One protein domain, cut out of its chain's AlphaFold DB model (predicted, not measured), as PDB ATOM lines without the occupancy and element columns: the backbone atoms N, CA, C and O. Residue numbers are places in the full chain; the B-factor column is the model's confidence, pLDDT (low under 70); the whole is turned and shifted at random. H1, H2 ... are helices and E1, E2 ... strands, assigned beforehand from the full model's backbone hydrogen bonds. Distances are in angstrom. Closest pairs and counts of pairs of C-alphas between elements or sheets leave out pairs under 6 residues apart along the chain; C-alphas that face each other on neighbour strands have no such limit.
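Overview. This is residues 45 to 105 of the 108 residues of an uncharacterized protein of Thaumarchaeota archaeon (UniProt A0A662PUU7). A long two-stranded hairpin, E3 and E4, and one helix, H1, that follows at the open end of that hairpin make a V, while a second, shorter hairpin, E1 and E2, is set off from both across an open gap. The long unnamed stretch of residues 58 to 70 swings round from E2 to E3, and its residues 59 to 65 stick out. The printed part has 61 residues, with four named strands and one named helix in the order E1, E2, E3, E4, H1; the two sheets, E1 - E2 and E3 - E4, are each antiparallel, and the class is mixed, helices and strands. The whole is loose, with a radius of gyration of the C-alphas of 13.7 A, and elongated, spanning 41 by 26 by 22 A.

Arrangement. E3, residues 71 to 77, and E4, residues 83 to 90, form a hairpin, antiparallel at 163 degrees between their directions. N 74 and O 87 are within hydrogen-bond range at 2.9 A, and N 89 and O 72 at 2.8 A. H1, residues 93 to 104, follows E4 after a tight link of 2 residues. The closest C-alphas of E4 and H1 are those of Ile 90 and Leu 96, 6.0 A apart, while their centres are 15.5 A apart. H1 and E3 are apart. In H1 every O i to N i+4 pair is within hydrogen-bond range. E1, residues 45 to 48, and E2, residues 53 to 57, form the other hairpin, antiparallel at 155 degrees. N 46 and O 55 are within hydrogen-bond range at 3.0 A, and N 55 and O 46 at 2.8 A. E1 and E2 are each apart from E3, E4 and H1.

Along the chain. E4 is the longest strand, 20.2 A from first to last C-alpha, and ends at C-alpha 90, (160.994, 158.082, 200.006). E3 measures 19.0 A, and H1 measures 16.2 A and ends at C-alpha 104, (150.753, 168.125, 209.329). E2 measures 12.5 A and E1 10.1 A; E1 begins at C-alpha 45, (165.197, 160.942, 219.146).

Size, cuts and confidence. The two C-alphas farthest apart are those of Lys 64 and Asp 79, at 42.1 A. The printed part has no cut. The link from E2 to E3 is long, with 13 residues, while those from E1 to E2, E3 to E4 and E4 to H1 are tight. Residues 48 to 53 and 59 to 65 stand free. The mean pLDDT of the printed part is 84.6; residues 58 to 60 and residue 105 are under 70.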
ATOM      1  N   TYR A  45     164.306 161.589 220.105       71.81
ATOM      2  CA  TYR A  45     165.197 160.942 219.146       71.81
ATOM      3  C   TYR A  45     166.222 160.080 219.886       71.81
ATOM      4  O   TYR A  45     166.811 160.513 220.875       71.81
ATOM      5  N   THR A  46     166.430 158.848 219.428       78.25
ATOM      6  CA  THR A  46     167.457 157.951 219.979       78.25
ATOM      7  C   THR A  46     168.184 157.234 218.856       78.25
ATOM      8  O   THR A  46     167.546 156.770 217.913       78.25
ATOM      9  N   VAL A  47     169.504 157.110 218.976       79.50
ATOM     10  CA  VAL A  47     170.336 156.323 218.061       79.50
ATOM     11  C   VAL A  47     170.686 155.007 218.741       79.50
ATOM     12  O   VAL A  47     171.177 155.007 219.868       79.50
ATOM     13  N   ASP A  48     170.431 153.902 218.053       81.00
ATOM     14  CA  ASP A  48     170.878 152.568 218.432       81.00
ATOM     15  C   ASP A  48     171.969 152.130 217.453       81.00
ATOM     16  O   ASP A  48     171.704 151.836 216.286       81.00
ATOM     17  N   LEU A  49     173.215 152.136 217.926       82.81
ATOM     18  CA  LEU A  49     174.380 151.779 217.117       82.81
ATOM     19  C   LEU A  49     174.472 150.272 216.859       82.81
ATOM     20  O   LEU A  49     175.015 149.873 215.833       82.81
ATOM     21  N   GLU A  50     173.941 149.446 217.759       84.44
ATOM     22  CA  GLU A  50     173.955 147.989 217.623       84.44
ATOM     23  C   GLU A  50     172.944 147.551 216.559       84.44
ATOM     24  O   GLU A  50     173.260 146.751 215.680       84.44
ATOM     25  N   ALA A  51     171.747 148.142 216.588       78.56
ATOM     26  CA  ALA A  51     170.717 147.918 215.580       78.56
ATOM     27  C   ALA A  51     170.948 148.712 214.280       78.56
ATOM     28  O   ALA A  51     170.264 148.466 213.286       78.56
ATOM     29  N   GLY A  52     171.869 149.686 214.281       82.88
ATOM     30  CA  GLY A  52     172.091 150.599 213.158       82.88
ATOM     31  C   GLY A  52     170.862 151.457 212.835       82.88
ATOM     32  O   GLY A  52     170.553 151.675 211.664       82.88
ATOM     33  N   ALA A  53     170.131 151.905 213.859       81.69
ATOM     34  CA  ALA A  53     168.825 152.543 213.721       81.69
ATOM     35  C   ALA A  53     168.759 153.920 214.397       81.69
ATOM     36  O   ALA A  53     169.320 154.147 215.468       81.69
ATOM     37  N   VAL A  54     167.997 154.835 213.792       83.12
ATOM     38  CA  VAL A  54     167.590 156.101 214.414       83.12
ATOM     39  C   VAL A  54     166.086 156.057 214.632       83.12
ATOM     40  O   VAL A  54     165.315 155.843 213.697       83.12
ATOM     41  N   TYR A  55     165.662 156.270 215.870       80.25
ATOM     42  CA  TYR A  55     164.258 156.299 216.244       80.25
ATOM     43  C   TYR A  55     163.801 157.735 216.440       80.25
ATOM     44  O   TYR A  55     164.390 158.465 217.229       80.25
ATOM     45  N   PHE A  56     162.705 158.102 215.779       78.50
ATOM     46  CA  PHE A  56     161.958 159.326 216.051       78.50
ATOM     47  C   PHE A  56     160.622 158.931 216.676       78.50
ATOM     48  O   PHE A  56     159.749 158.383 216.000       78.50
ATOM     49  N   ARG A  57     160.456 159.163 217.981       71.56
ATOM     50  CA  ARG A  57     159.216 158.842 218.697       71.56
ATOM     51  C   ARG A  57     158.436 160.115 218.971       71.56
ATOM     52  O   ARG A  57     158.900 160.999 219.677       71.56
ATOM     53  N   LEU A  58     157.223 160.177 218.437       69.38
ATOM     54  CA  LEU A  58     156.441 161.412 218.349       69.38
ATOM     55  C   LEU A  58     155.321 161.499 219.397       69.38
ATOM     56  O   LEU A  58     154.306 162.156 219.187       69.38
ATOM     57  N   GLY A  59     155.480 160.780 220.503       66.00
ATOM     58  CA  GLY A  59     154.492 160.670 221.570       66.00
ATOM     59  C   GLY A  59     154.125 159.225 221.888       66.00
ATOM     60  O   GLY A  59     154.738 158.270 221.399       66.00
ATOM     61  N   VAL A  60     153.114 159.079 222.738       66.94
ATOM     62  CA  VAL A  60     152.685 157.796 223.300       66.94
ATOM     63  C   VAL A  60     151.467 157.311 222.539       66.94
ATOM     64  O   VAL A  60     150.364 157.824 222.708       66.94
ATOM     65  N   ARG A  61     151.663 156.336 221.654       72.44
ATOM     66  CA  ARG A  61     150.570 155.699 220.918       72.44
ATOM     67  C   ARG A  61     150.841 154.215 220.757       72.44
ATOM     68  O   ARG A  61     151.982 153.803 220.567       72.44
ATOM     69  N   ASN A  62     149.768 153.431 220.748       77.75
ATOM     70  CA  ASN A  62     149.843 152.016 220.410       77.75
ATOM     71  C   ASN A  62     150.223 151.853 218.932       77.75
ATOM     72  O   ASN A  62     149.528 152.350 218.038       77.75
ATOM     73  N   ILE A  63     151.325 151.147 218.670       80.88
ATOM     74  CA  ILE A  63     151.781 150.849 217.310       80.88
ATOM     75  C   ILE A  63     150.842 149.802 216.708       80.88
ATOM     76  O   ILE A  63     150.831 148.648 217.122       80.88
ATOM     77  N   LYS A  64     150.047 150.203 215.709       84.81
ATOM     78  CA  LYS A  64     149.144 149.287 214.992       84.81
ATOM     79  C   LYS A  64     149.843 148.530 213.861       84.81
ATOM     80  O   LYS A  64     149.475 147.399 213.562       84.81
ATOM     81  N   LYS A  65     150.783 149.182 213.175       83.06
ATOM     82  CA  LYS A  65     151.530 148.620 212.044       83.06
ATOM     83  C   LYS A  65     152.847 149.361 211.843       83.06
ATOM     84  O   LYS A  65     152.919 150.555 212.135       83.06
ATOM     85  N   THR A  66     153.813 148.674 211.247       84.44
ATOM     86  CA  THR A  66     155.068 149.249 210.754       84.44
ATOM     87  C   THR A  66     155.050 149.233 209.231       84.44
ATOM     88  O   THR A  66     154.615 148.251 208.632       84.44
ATOM     89  N   LEU A  67     155.471 150.332 208.606       83.00
ATOM     90  CA  LEU A  67     155.659 150.410 207.159       83.00
ATOM     91  C   LEU A  67     157.153 150.314 206.868       83.00
ATOM     92  O   LEU A  67     157.913 151.179 207.297       83.00
ATOM     93  N   GLU A  68     157.559 149.270 206.155       84.88
ATOM     94  CA  GLU A  68     158.914 149.156 205.626       84.88
ATOM     95  C   GLU A  68     158.972 149.833 204.255       84.88
ATOM     96  O   GLU A  68     158.106 149.625 203.405       84.88
ATOM     97  N   THR A  69     159.988 150.663 204.040       85.31
ATOM     98  CA  THR A  69     160.228 151.312 202.753       85.31
ATOM     99  C   THR A  69     161.721 151.392 202.480       85.31
ATOM    100  O   THR A  69     162.537 151.459 203.401       85.31
ATOM    101  N   ARG A  70     162.082 151.411 201.197       87.88
ATOM    102  CA  ARG A  70     163.444 151.721 200.772       87.88
ATOM    103  C   ARG A  70     163.554 153.230 200.619       87.88
ATOM    104  O   ARG A  70     163.124 153.781 199.611       87.88
ATOM    105  N   ALA A  71     164.142 153.885 201.608       88.44
ATOM    106  CA  ALA A  71     164.451 155.304 201.538       88.44
ATOM    107  C   ALA A  71     165.954 155.521 201.347       88.44
ATOM    108  O   ALA A  71     166.774 154.771 201.879       88.44
ATOM    109  N   LYS A  72     166.312 156.568 200.602       90.56
ATOM    110  CA  LYS A  72     167.677 157.096 200.617       90.56
ATOM    111  C   LYS A  72     167.735 158.194 201.668       90.56
ATOM    112  O   LYS A  72     166.911 159.101 201.630       90.56
ATOM    113  N   VAL A  73     168.690 158.099 202.583       90.62
ATOM    114  CA  VAL A  73     168.967 159.155 203.557       90.62
ATOM    115  C   VAL A  73     170.222 159.878 203.097       90.62
ATOM    116  O   VAL A  73     171.245 159.235 202.857       90.62
ATOM    117  N   LEU A  74     170.126 161.190 202.925       92.38
ATOM    118  CA  LEU A  74     171.264 162.071 202.690       92.38
ATOM    119  C   LEU A  74     171.487 162.889 203.958       92.38
ATOM    120  O   LEU A  74     170.526 163.319 204.595       92.38
ATOM    121  N   VAL A  75     172.748 163.056 204.337       93.75
ATOM    122  CA  VAL A  75     173.148 163.894 205.466       93.75
ATOM    123  C   VAL A  75     174.018 164.997 204.899       93.75
ATOM    124  O   VAL A  75     175.075 164.711 204.333       93.75
ATOM    125  N   ASP A  76     173.558 166.233 205.033       93.38
ATOM    126  CA  ASP A  76     174.325 167.402 204.627       93.38
ATOM    127  C   ASP A  76     175.335 167.717 205.717       93.38
ATOM    128  O   ASP A  76     174.997 167.763 206.905       93.38
ATOM    129  N   VAL A  77     176.580 167.922 205.308       94.44
ATOM    130  CA  VAL A  77     177.711 168.145 206.202       94.44
ATOM    131  C   VAL A  77     178.361 169.474 205.838       94.44
ATOM    132  O   VAL A  77     178.574 169.744 204.656       94.44
ATOM    133  N   ASP A  78     178.636 170.309 206.839       93.75
ATOM    134  CA  ASP A  78     179.319 171.591 206.646       93.75
ATOM    135  C   ASP A  78     180.836 171.429 206.437       93.75
ATOM    136  O   ASP A  78     181.403 170.341 206.558       93.75
ATOM    137  N   ASP A  79     181.518 172.543 206.164       94.56
ATOM    138  CA  ASP A  79     182.973 172.574 205.958       94.56
ATOM    139  C   ASP A  79     183.779 172.107 207.188       94.56
ATOM    140  O   ASP A  79     184.968 171.808 207.081       94.56
ATOM    141  N   SER A  80     183.148 172.044 208.366       95.56
ATOM    142  CA  SER A  80     183.752 171.586 209.622       95.56
ATOM    143  C   SER A  80     183.454 170.115 209.933       95.56
ATOM    144  O   SER A  80     183.914 169.605 210.955       95.56
ATOM    145  N   GLY A  81     182.717 169.411 209.069       91.94
ATOM    146  CA  GLY A  81     182.359 168.008 209.271       91.94
ATOM    147  C   GLY A  81     181.123 167.788 210.149       91.94
ATOM    148  O   GLY A  81     180.838 166.645 210.508       91.94
ATOM    149  N   ASN A  82     180.375 168.839 210.495       91.75
ATOM    150  CA  ASN A  82     179.159 168.713 211.295       91.75
ATOM    151  C   ASN A  82     177.948 168.443 210.403       91.75
ATOM    152  O   ASN A  82     177.777 169.077 209.363       91.75
ATOM    153  N   ALA A  83     177.064 167.545 210.840       89.31
ATOM    154  CA  ALA A  83     175.781 167.342 210.179       89.31
ATOM    155  C   ALA A  83     174.881 168.576 210.377       89.31
ATOM    156  O   ALA A  83     174.570 168.942 211.511       89.31
ATOM    157  N   VAL A  84     174.444 169.192 209.277       90.38
ATOM    158  CA  VAL A  84     173.597 170.401 209.263       90.38
ATOM    159  C   VAL A  84     172.221 170.173 208.639       90.38
ATOM    160  O   VAL A  84     171.322 170.993 208.817       90.38
ATOM    161  N   GLY A  85     172.031 169.050 207.946       86.88
ATOM    162  CA  GLY A  85     170.777 168.695 207.292       86.88
ATOM    163  C   GLY A  85     170.601 167.187 207.170       86.88
ATOM    164  O   GLY A  85     171.572 166.429 207.146       86.88
ATOM    165  N   VAL A  86     169.343 166.743 207.120       89.81
ATOM    166  CA  VAL A  86     168.981 165.360 206.793       89.81
ATOM    167  C   VAL A  86     167.838 165.387 205.791       89.81
ATOM    168  O   VAL A  86     166.767 165.922 206.078       89.81
ATOM    169  N   GLU A  87     168.044 164.747 204.645       92.00
ATOM    170  CA  GLU A  87     167.020 164.557 203.623       92.00
ATOM    171  C   GLU A  87     166.648 163.078 203.516       92.00
ATOM    172  O   GLU A  87     167.510 162.200 203.439       92.00
ATOM    173  N   ILE A  88     165.346 162.787 203.482       90.06
ATOM    174  CA  ILE A  88     164.830 161.424 203.328       90.06
ATOM    175  C   ILE A  88     164.060 161.343 202.011       90.06
ATOM    176  O   ILE A  88     162.960 161.878 201.878       90.06
ATOM    177  N   LEU A  89     164.626 160.637 201.034       91.38
ATOM    178  CA  LEU A  89     164.013 160.407 199.732       91.38
ATOM    179  C   LEU A  89     163.239 159.091 199.768       91.38
ATOM    180  O   LEU A  89     163.818 158.004 199.677       91.38
ATOM    181  N   ILE A  90     161.922 159.208 199.908       89.69
ATOM    182  CA  ILE A  90     160.994 158.082 200.006       89.69
ATOM    183  C   ILE A  90     160.372 157.837 198.633       89.69
ATOM    184  O   ILE A  90     159.729 158.722 198.072       89.69
ATOM    185  N   ASN A  91     160.543 156.630 198.095       86.31
ATOM    186  CA  ASN A  91     159.960 156.235 196.809       86.31
ATOM    187  C   ASN A  91     158.593 155.541 196.941       86.31
ATOM    188  O   ASN A  91     157.898 155.385 195.941       86.31
ATOM    189  N   ASP A  92     158.202 155.143 198.154       91.06
ATOM    190  CA  ASP A  92     156.901 154.542 198.437       91.06
ATOM    191  C   ASP A  92     155.841 155.622 198.754       91.06
ATOM    192  O   ASP A  92     155.971 156.336 199.757       91.06
ATOM    193  N   PRO A  93     154.763 155.748 197.955       88.88
ATOM    194  CA  PRO A  93     153.737 156.768 198.174       88.88
ATOM    195  C   PRO A  93     152.984 156.626 199.503       88.88
ATOM    196  O   PRO A  93     152.557 157.633 200.072       88.88
ATOM    197  N   CYS A  94     152.808 155.402 200.020       89.56
ATOM    198  CA  CYS A  94     152.116 155.177 201.292       89.56
ATOM    199  C   CYS A  94     152.949 155.692 202.470       89.56
ATOM    200  O   CYS A  94     152.418 156.368 203.355       89.56
ATOM    201  N   ALA A  95     154.248 155.402 202.469       88.38
ATOM    202  CA  ALA A  95     155.203 155.905 203.440       88.38
ATOM    203  C   ALA A  95     155.330 157.428 203.331       88.38
ATOM    204  O   ALA A  95     155.209 158.112 204.346       88.38
ATOM    205  N   LEU A  96     155.450 157.988 202.120       89.56
ATOM    206  CA  LEU A  96     155.500 159.440 201.926       89.56
ATOM    207  C   LEU A  96     154.242 160.129 202.477       89.56
ATOM    208  O   LEU A  96     154.342 161.134 203.178       89.56
ATOM    209  N   LYS A  97     153.054 159.554 202.243       90.00
ATOM    210  CA  LYS A  97     151.802 160.073 202.810       90.00
ATOM    211  C   LYS A  97     151.767 159.973 204.336       90.00
ATOM    212  O   LYS A  97     151.228 160.865 204.991       90.00
ATOM    213  N   ALA A  98     152.332 158.912 204.914       86.88
ATOM    214  CA  ALA A  98     152.458 158.782 206.361       86.88
ATOM    215  C   ALA A  98     153.339 159.900 206.946       86.88
ATOM    216  O   ALA A  98     152.925 160.515 207.925       86.88
ATOM    217  N   PHE A  99     154.474 160.220 206.310       85.50
ATOM    218  CA  PHE A  99     155.334 161.354 206.679       85.50
ATOM    219  C   PHE A  99     154.651 162.716 206.462       85.50
ATOM    220  O   PHE A  99     154.772 163.599 207.304       85.50
ATOM    221  N   GLU A 100     153.878 162.898 205.388       87.19
ATOM    222  CA  GLU A 100     153.103 164.131 205.194       87.19
ATOM    223  C   GLU A 100     152.099 164.335 206.339       87.19
ATOM    224  O   GLU A 100     152.014 165.416 206.925       87.19
ATOM    225  N   ASN A 101     151.354 163.281 206.685       85.50
ATOM    226  CA  ASN A 101     150.407 163.317 207.795       85.50
ATOM    227  C   ASN A 101     151.120 163.607 209.119       85.50
ATOM    228  O   ASN A 101     150.596 164.382 209.910       85.50
ATOM    229  N   LEU A 102     152.313 163.037 209.314       78.75
ATOM    230  CA  LEU A 102     153.187 163.255 210.467       78.75
ATOM    231  C   LEU A 102     153.505 164.734 210.695       78.75
ATOM    232  O   LEU A 102     153.352 165.248 211.799       78.75
ATOM    233  N   ILE A 103     153.941 165.417 209.636       78.50
ATOM    234  CA  ILE A 103     154.360 166.821 209.683       78.50
ATOM    235  C   ILE A 103     153.140 167.731 209.851       78.50
ATOM    236  O   ILE A 103     153.202 168.751 210.535       78.50
ATOM    237  N   ARG A 104     152.006 167.362 209.240       78.19
ATOM    238  CA  ARG A 104     150.753 168.125 209.329       78.19
ATOM    239  C   ARG A 104     150.024 167.943 210.653       78.19
ATOM    240  O   ARG A 104     149.270 168.840 211.037       78.19
ATOM    241  N   SER A 105     150.193 166.810 211.335       67.50
ATOM    242  CA  SER A 105     149.674 166.639 212.685       67.50
ATOM    243  C   SER A 105     150.411 167.603 213.601       67.50
ATOM    244  O   SER A 105     151.509 167.317 214.068       67.50
TER     245      SER A 105